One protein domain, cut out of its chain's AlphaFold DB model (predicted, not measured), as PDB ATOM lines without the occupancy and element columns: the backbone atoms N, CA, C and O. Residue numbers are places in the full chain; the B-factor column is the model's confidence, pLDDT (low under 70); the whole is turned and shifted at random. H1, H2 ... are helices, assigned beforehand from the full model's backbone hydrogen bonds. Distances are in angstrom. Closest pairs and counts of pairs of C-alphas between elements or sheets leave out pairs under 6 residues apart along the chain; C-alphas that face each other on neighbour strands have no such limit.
ATOM      1  N   ALA A   6       8.845 -41.629  21.867       92.81
ATOM      2  CA  ALA A   6       9.517 -40.991  22.999       92.81
ATOM      3  C   ALA A   6      10.968 -40.599  22.659       92.81
ATOM      4  O   ALA A   6      11.389 -39.476  22.930       92.81
ATOM      5  N   GLN A   7      11.720 -41.491  22.003       94.88
ATOM      6  CA  GLN A   7      13.091 -41.204  21.577       94.88
ATOM      7  C   GLN A   7      13.146 -40.098  20.518       94.88
ATOM      8  O   GLN A   7      14.039 -39.256  20.582       94.88
ATOM      9  N   LYS A   8      12.196 -40.062  19.574       93.12
ATOM     10  CA  LYS A   8      12.097 -38.986  18.573       93.12
ATOM     11  C   LYS A   8      11.820 -37.637  19.230       93.12
ATOM     12  O   LYS A   8      12.482 -36.665  18.886       93.12
ATOM     13  N   THR A   9      10.902 -37.579  20.195       92.81
ATOM     14  CA  THR A   9      10.595 -36.344  20.931       92.81
ATOM     15  C   THR A   9      11.812 -35.838  21.700       92.81
ATOM     16  O   THR A   9      12.171 -34.669  21.580       92.81
ATOM     17  N   THR A  10      12.507 -36.715  22.433       94.31
ATOM     18  CA  THR A  10      13.740 -36.336  23.142       94.31
ATOM     19  C   THR A  10      14.845 -35.898  22.180       94.31
ATOM     20  O   THR A  10      15.529 -34.913  22.446       94.31
ATOM     21  N   ALA A  11      15.025 -36.601  21.059       93.12
ATOM     22  CA  ALA A  11      16.010 -36.233  20.046       93.12
ATOM     23  C   ALA A  11      15.704 -34.862  19.429       93.12
ATOM     24  O   ALA A  11      16.615 -34.054  19.276       93.12
ATOM     25  N   LYS A  12      14.430 -34.581  19.138       94.19
ATOM     26  CA  LYS A  12      13.968 -33.299  18.600       94.19
ATOM     27  C   LYS A  12      14.255 -32.146  19.566       94.19
ATOM     28  O   LYS A  12      14.841 -31.156  19.148       94.19
ATOM     29  N   ALA A  13      13.925 -32.304  20.851       94.56
ATOM     30  CA  ALA A  13      14.201 -31.290  21.872       94.56
ATOM     31  C   ALA A  13      15.705 -30.991  22.000       94.56
ATOM     32  O   ALA A  13      16.118 -29.840  21.917       94.56
ATOM     33  N   ARG A  14      16.538 -32.036  22.096       95.44
ATOM     34  CA  ARG A  14      18.000 -31.879  22.189       95.44
ATOM     35  C   ARG A  14      18.614 -31.254  20.942       95.44
ATOM     36  O   ARG A  14      19.536 -30.456  21.051       95.44
ATOM     37  N   ALA A  15      18.129 -31.629  19.759       95.56
ATOM     38  CA  ALA A  15      18.587 -31.035  18.509       95.56
ATOM     39  C   ALA A  15      18.253 -29.540  18.455       95.56
ATOM     40  O   ALA A  15      19.075 -28.759  17.989       95.56
ATOM     41  N   LYS A  16      17.085 -29.149  18.975       95.50
ATOM     42  CA  LYS A  16      16.654 -27.755  19.041       95.50
ATOM     43  C   LYS A  16      17.561 -26.927  19.959       95.50
ATOM     44  O   LYS A  16      18.140 -25.955  19.490       95.50
ATOM     45  N   GLU A  17      17.791 -27.386  21.191       95.69
ATOM     46  CA  GLU A  17      18.716 -26.744  22.146       95.69
ATOM     47  C   GLU A  17      20.147 -26.636  21.593       95.69
ATOM     48  O   GLU A  17      20.814 -25.612  21.738       95.69
ATOM     49  N   TYR A  18      20.634 -27.693  20.933       96.50
ATOM     50  CA  TYR A  18      21.968 -27.689  20.338       96.50
ATOM     51  C   TYR A  18      22.083 -26.696  19.176       96.50
ATOM     52  O   TYR A  18      23.062 -25.955  19.102       96.50
ATOM     53  N   LEU A  19      21.091 -26.663  18.282       96.38
ATOM     54  CA  LEU A  19      21.076 -25.720  17.165       96.38
ATOM     55  C   LEU A  19      20.973 -24.279  17.652       96.38
ATOM     56  O   LEU A  19      21.696 -23.438  17.134       96.38
ATOM     57  N   GLU A  20      20.152 -24.004  18.666       95.38
ATOM     58  CA  GLU A  20      20.079 -22.683  19.295       95.38
ATOM     59  C   GLU A  20      21.462 -22.254  19.805       95.38
ATOM     60  O   GLU A  20      21.976 -21.212  19.404       95.38
ATOM     61  N   TYR A  21      22.150 -23.103  20.573       95.75
ATOM     62  CA  TYR A  21      23.518 -22.816  21.014       95.75
ATOM     63  C   TYR A  21      24.488 -22.528  19.849       95.75
ATOM     64  O   TYR A  21      25.292 -21.590  19.917       95.75
ATOM     65  N   CYS A  22      24.429 -23.316  18.773       96.12
ATOM     66  CA  CYS A  22      25.285 -23.119  17.604       96.12
ATOM     67  C   CYS A  22      24.974 -21.816  16.853       96.12
ATOM     68  O   CYS A  22      25.915 -21.117  16.475       96.12
ATOM     69  N   ILE A  23      23.694 -21.458  16.704       95.88
ATOM     70  CA  ILE A  23      23.241 -20.194  16.105       95.88
ATOM     71  C   ILE A  23      23.816 -19.020  16.896       95.88
ATOM     72  O   ILE A  23      24.520 -18.192  16.323       95.88
ATOM     73  N   TYR A  24      23.629 -18.994  18.219       95.50
ATOM     74  CA  TYR A  24      24.162 -17.926  19.074       95.50
ATOM     75  C   TYR A  24      25.687 -17.812  18.972       95.50
ATOM     76  O   TYR A  24      26.231 -16.713  18.868       95.50
ATOM     77  N   THR A  25      26.391 -18.947  18.957       95.44
ATOM     78  CA  THR A  25      27.855 -18.967  18.829       95.44
ATOM     79  C   THR A  25      28.319 -18.418  17.475       95.44
ATOM     80  O   THR A  25      29.307 -17.686  17.418       95.44
ATOM     81  N   LEU A  26      27.616 -18.742  16.386       95.44
ATOM     82  CA  LEU A  26      27.925 -18.223  15.052       95.44
ATOM     83  C   LEU A  26      27.602 -16.734  14.923       95.44
ATOM     84  O   LEU A  26      28.411 -16.005  14.356       95.44
ATOM     85  N   CYS A  27      26.488 -16.268  15.485       95.19
ATOM     86  CA  CYS A  27      26.133 -14.849  15.508       95.19
ATOM     87  C   CYS A  27      27.210 -14.005  16.205       95.19
ATOM     88  O   CYS A  27      27.636 -12.986  15.664       95.19
ATOM     89  N   LEU A  28      27.752 -14.484  17.334       93.31
ATOM     90  CA  LEU A  28      28.879 -13.837  18.022       93.31
ATOM     91  C   LEU A  28      30.142 -13.735  17.150       93.31
ATOM     92  O   LEU A  28      30.912 -12.786  17.294       93.31
ATOM     93  N   ALA A  29      30.373 -14.711  16.271       94.06
ATOM     94  CA  ALA A  29      31.508 -14.708  15.351       94.06
ATOM     95  C   ALA A  29      31.266 -13.855  14.090       94.06
ATOM     96  O   ALA A  29      32.233 -13.385  13.490       94.06
ATOM     97  N   LEU A  30      30.003 -13.673  13.686       93.44
ATOM     98  CA  LEU A  30      29.565 -12.985  12.462       93.44
ATOM     99  C   LEU A  30      29.007 -11.572  12.703       93.44
ATOM    100  O   LEU A  30      28.354 -11.011  11.835       93.44
ATOM    101  N   PRO A  31      29.446 -10.919  13.786       89.31
ATOM    102  CA  PRO A  31      28.761  -9.785  14.437       89.31
ATOM    103  C   PRO A  31      27.249  -9.608  14.183       89.31
ATOM    104  O   PRO A  31      26.780  -8.478  14.073       89.31
ATOM    105  N   GLU A  32      26.482 -10.696  14.130       93.44
ATOM    106  CA  GLU A  32      25.035 -10.646  13.913       93.44
ATOM    107  C   GLU A  32      24.282 -10.680  15.249       93.44
ATOM    108  O   GLU A  32      24.719 -11.321  16.210       93.44
ATOM    109  N   ALA A  33      23.125 -10.023  15.310       92.44
ATOM    110  CA  ALA A  33      22.210 -10.140  16.440       92.44
ATOM    111  C   ALA A  33      21.333 -11.394  16.256       92.44
ATOM    112  O   ALA A  33      20.627 -11.477  15.252       92.44
ATOM    113  N   PRO A  34      21.354 -12.387  17.170       89.75
ATOM    114  CA  PRO A  34      20.571 -13.619  17.027       89.75
ATOM    115  C   PRO A  34      19.068 -13.394  16.809       89.75
ATOM    116  O   PRO A  34      18.431 -14.187  16.123       89.75
ATOM    117  N   GLU A  35      18.512 -12.324  17.376       89.06
ATOM    118  CA  GLU A  35      17.113 -11.921  17.226       89.06
ATOM    119  C   GLU A  35      16.731 -11.454  15.812       89.06
ATOM    120  O   GLU A  35      15.548 -11.486  15.472       89.06
ATOM    121  N   ASP A  36      17.709 -11.071  14.990       88.50
ATOM    122  CA  ASP A  36      17.506 -10.567  13.627       88.50
ATOM    123  C   ASP A  36      17.731 -11.653  12.554       88.50
ATOM    124  O   ASP A  36      17.600 -11.386  11.356       88.50
ATOM    125  N   ILE A  37      18.074 -12.884  12.958       91.19
ATOM    126  CA  ILE A  37      18.372 -13.989  12.041       91.19
ATOM    127  C   ILE A  37      17.228 -15.002  12.022       91.19
ATOM    128  O   ILE A  37      16.977 -15.716  12.992       91.19
ATOM    129  N   ASP A  38      16.604 -15.138  10.857       92.25
ATOM    130  CA  ASP A  38      15.615 -16.168  10.542       92.25
ATOM    131  C   ASP A  38      15.997 -16.924   9.250       92.25
ATOM    132  O   ASP A  38      17.042 -16.677   8.632       92.25
ATOM    133  N   SER A  39      15.172 -17.875   8.810       89.31
ATOM    134  CA  SER A  39      15.419 -18.607   7.556       89.31
ATOM    135  C   SER A  39      15.424 -17.729   6.296       89.31
ATOM    136  O   SER A  39      15.955 -18.146   5.255       89.31
ATOM    137  N   SER A  40      14.885 -16.510   6.371       91.62
ATOM    138  CA  SER A  40      14.887 -15.524   5.290       91.62
ATOM    139  C   SER A  40      16.151 -14.660   5.252       91.62
ATOM    140  O   SER A  40      16.364 -13.968   4.253       91.62
ATOM    141  N   PHE A  41      17.029 -14.772   6.256       92.62
ATOM    142  CA  PHE A  41      18.283 -14.027   6.355       92.62
ATOM    143  C   PHE A  41      19.068 -13.999   5.033       92.62
ATOM    144  O   PHE A  41      19.291 -15.024   4.362       92.62
ATOM    145  N   VAL A  42      19.492 -12.794   4.653       94.62
ATOM    146  CA  VAL A  42      20.274 -12.533   3.445       94.62
ATOM    147  C   VAL A  42      21.738 -12.436   3.836       94.62
ATOM    148  O   VAL A  42      22.112 -11.608   4.657       94.62
ATOM    149  N   ILE A  43      22.572 -13.273   3.221       94.94
ATOM    150  CA  ILE A  43      24.015 -13.260   3.456       94.94
ATOM    151  C   ILE A  43      24.574 -11.906   2.975       94.94
ATOM    152  O   ILE A  43      24.408 -11.589   1.796       94.94
ATOM    153  N   PRO A  44      25.232 -11.110   3.840       95.12
ATOM    154  CA  PRO A  44      25.628  -9.733   3.526       95.12
ATOM    155  C   PRO A  44      26.941  -9.633   2.732       95.12
ATOM    156  O   PRO A  44      27.488  -8.545   2.565       95.12
ATOM    157  N   VAL A  45      27.476 -10.763   2.272       95.81
ATOM    158  CA  VAL A  45      28.762 -10.864   1.576       95.81
ATOM    159  C   VAL A  45      28.635 -11.728   0.326       95.81
ATOM    160  O   VAL A  45      27.789 -12.621   0.260       95.81
ATOM    161  N   ASP A  46      29.515 -11.497  -0.643       97.75
ATOM    162  CA  ASP A  46      29.586 -12.287  -1.871       97.75
ATOM    163  C   ASP A  46      30.086 -13.720  -1.617       97.75
ATOM    164  O   ASP A  46      30.723 -14.021  -0.605       97.75
ATOM    165  N   SER A  47      29.812 -14.627  -2.559       96.75
ATOM    166  CA  SER A  47      30.106 -16.064  -2.432       96.75
ATOM    167  C   SER A  47      31.590 -16.427  -2.339       96.75
ATOM    168  O   SER A  47      31.926 -17.536  -1.928       96.75
ATOM    169  N   ASP A  48      32.479 -15.529  -2.749       97.12
ATOM    170  CA  ASP A  48      33.934 -15.685  -2.671       97.12
ATOM    171  C   ASP A  48      34.536 -15.086  -1.387       97.12
ATOM    172  O   ASP A  48      35.721 -15.286  -1.105       97.12
ATOM    173  N   HIS A  49      33.732 -14.400  -0.570       97.44
ATOM    174  CA  HIS A  49      34.181 -13.829   0.690       97.44
ATOM    175  C   HIS A  49      34.538 -14.925   1.705       97.44
ATOM    176  O   HIS A  49      33.813 -15.906   1.880       97.44
ATOM    177  N   ALA A  50      35.620 -14.731   2.464       96.19
ATOM    178  CA  ALA A  50      36.111 -15.718   3.434       96.19
ATOM    179  C   ALA A  50      35.067 -16.123   4.496       96.19
ATOM    180  O   ALA A  50      35.089 -17.248   4.995       96.19
ATOM    181  N   LEU A  51      34.139 -15.217   4.827       96.25
ATOM    182  CA  LEU A  51      33.058 -15.457   5.794       96.25
ATOM    183  C   LEU A  51      31.771 -16.018   5.176       96.25
ATOM    184  O   LEU A  51      30.865 -16.378   5.925       96.25
ATOM    185  N   TYR A  52      31.666 -16.131   3.848       96.38
ATOM    186  CA  TYR A  52      30.437 -16.592   3.193       96.38
ATOM    187  C   TYR A  52      29.974 -17.952   3.727       96.38
ATOM    188  O   TYR A  52      28.813 -18.124   4.084       96.38
ATOM    189  N   ASN A  53      30.899 -18.904   3.872       96.94
ATOM    190  CA  ASN A  53      30.578 -20.241   4.374       96.94
ATOM    191  C   ASN A  53      30.072 -20.231   5.823       96.94
ATOM    192  O   ASN A  53      29.268 -21.082   6.198       96.94
ATOM    193  N   ALA A  54      30.533 -19.283   6.642       96.38
ATOM    194  CA  ALA A  54      30.048 -19.136   8.006       96.38
ATOM    195  C   ALA A  54      28.612 -18.583   8.015       96.38
ATOM    196  O   ALA A  54      27.764 -19.126   8.723       96.38
ATOM    197  N   TYR A  55      28.308 -17.599   7.163       96.50
ATOM    198  CA  TYR A  55      26.947 -17.092   6.974       96.50
ATOM    199  C   TYR A  55      25.985 -18.136   6.388       96.50
ATOM    200  O   TYR A  55      24.863 -18.288   6.868       96.50
ATOM    201  N   ASP A  56      26.419 -18.903   5.386       95.94
ATOM    202  CA  ASP A  56      25.628 -19.998   4.809       95.94
ATOM    203  C   ASP A  56      25.365 -21.109   5.841       95.94
ATOM    204  O   ASP A  56      24.261 -21.653   5.923       95.94
ATOM    205  N   CYS A  57      26.351 -21.409   6.693       96.44
ATOM    206  CA  CYS A  57      26.186 -22.329   7.814       96.44
ATOM    207  C   CYS A  57      25.140 -21.821   8.817       96.44
ATOM    208  O   CYS A  57      24.231 -22.574   9.168       96.44
ATOM    209  N   LEU A  58      25.226 -20.550   9.225       96.38
ATOM    210  CA  LEU A  58      24.250 -19.914  10.112       96.38
ATOM    211  C   LEU A  58      22.832 -20.028   9.533       96.38
ATOM    212  O   LEU A  58      21.940 -20.571  10.186       96.38
ATOM    213  N   LYS A  59      22.644 -19.639   8.267       95.69
ATOM    214  CA  LYS A  59      21.349 -19.723   7.578       95.69
ATOM    215  C   LYS A  59      20.775 -21.145   7.564       95.69
ATOM    216  O   LYS A  59      19.590 -21.346   7.829       95.69
ATOM    217  N   LYS A  60      21.608 -22.153   7.287       95.69
ATOM    218  CA  LYS A  60      21.194 -23.566   7.301       95.69
ATOM    219  C   LYS A  60      20.793 -24.045   8.693       95.69
ATOM    220  O   LYS A  60      19.835 -24.807   8.810       95.69
ATOM    221  N   GLN A  61      21.506 -23.621   9.735       96.12
ATOM    222  CA  GLN A  61      21.181 -23.994  11.113       96.12
ATOM    223  C   GLN A  61      19.862 -23.380  11.572       96.12
ATOM    224  O   GLN A  61      19.054 -24.085  12.173       96.12
ATOM    225  N   VAL A  62      19.607 -22.118  11.227       95.75
ATOM    226  CA  VAL A  62      18.343 -21.441  11.542       95.75
ATOM    227  C   VAL A  62      17.172 -22.113  10.825       95.75
ATOM    228  O   VAL A  62      16.195 -22.489  11.469       95.75
ATOM    229  N   ALA A  63      17.310 -22.411   9.530       95.62
ATOM    230  CA  ALA A  63      16.294 -23.164   8.793       95.62
ATOM    231  C   ALA A  63      16.046 -24.566   9.388       95.62
ATOM    232  O   ALA A  63      14.905 -25.022   9.466       95.62
ATOM    233  N   ALA A  64      17.099 -25.258   9.840       95.50
ATOM    234  CA  ALA A  64      16.960 -26.544  10.520       95.50
ATOM    235  C   ALA A  64      16.251 -26.404  11.877       95.50
ATOM    236  O   ALA A  64      15.399 -27.228  12.204       95.50
ATOM    237  N   HIS A  65      16.566 -25.363  12.647       95.19
ATOM    238  CA  HIS A  65      15.929 -25.073  13.928       95.19
ATOM    239  C   HIS A  65      14.426 -24.788  13.762       95.19
ATOM    240  O   HIS A  65      13.610 -25.360  14.484       95.19
ATOM    241  N   GLU A  66      14.043 -23.991  12.761       93.62
ATOM    242  CA  GLU A  66      12.639 -23.724  12.419       93.62
ATOM    243  C   GLU A  66      11.896 -24.987  11.955       93.62
ATOM    244  O   GLU A  66      10.763 -25.238  12.371       93.62
ATOM    245  N   ALA A  67      12.542 -25.836  11.148       93.94
ATOM    246  CA  ALA A  67      11.963 -27.106  10.702       93.94
ATOM    247  C   ALA A  67      11.720 -28.090  11.864       93.94
ATOM    248  O   ALA A  67      10.870 -28.981  11.772       93.94
ATOM    249  N   LEU A  68      12.448 -27.926  12.974       89.50
ATOM    250  CA  LEU A  68      12.241 -28.660  14.219       89.50
ATOM    251  C   LEU A  68      11.140 -28.056  15.108       89.50
ATOM    252  O   LEU A  68      11.069 -28.478  16.256       89.50
ATOM    253  N   GLY A  69      10.285 -27.152  14.603       67.62
ATOM    254  CA  GLY A  69       9.016 -26.675  15.199       67.62
ATOM    255  C   GLY A  69       8.724 -27.104  16.630       67.62
ATOM    256  O   GLY A  69       8.236 -28.249  16.801       67.62
TER     257      GLY A  69
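AT A GLANCE: This is residues 6 to 69 of the 69 residues of an uncharacterized protein of Rhodospirillaceae bacterium (UniProt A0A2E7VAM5). A long helix, H1, and a shorter one, H2, lie side by side as a helical hairpin, with the first residues of H1, 6 to 11, sticking out free at one end. A long link, residues 30 to 51, joins the two. The printed part has 64 residues, with two named helices in the order H1, H2, no named strand, and the class all helix. It is only just compact, close to loose, with a radius of gyration of the C-alphas of 12.7 A, and a rod of 43 by 18 by 18 A.

HOW THE PARTS SIT: H1, residues 6 to 29, and H2, residues 52 to 67, touch, with 14 pairs of C-alphas within 8 A. Their closest C-alphas, those of Lys 16 and His 65, are 5.8 A apart. They run opposite ways at a shallow tilt of 32 degrees. In H1 and H2 every O i to N i+4 pair is within hydrogen-bond range.

IN THESE COORDINATES: H1 is 35.1 A long from C-alpha 6 at (9.517, -40.991, 22.999) to C-alpha 29. H2 is 22.5 A long and ends with C-alpha 67 at (11.963, -27.106, 10.702).

THE WHOLE: The two C-alphas farthest apart, those of Ala 6 and Asp 48, are 43.5 A apart. The printed part has no cut. Residue 69, the chain's last, is under 70 in pLDDT.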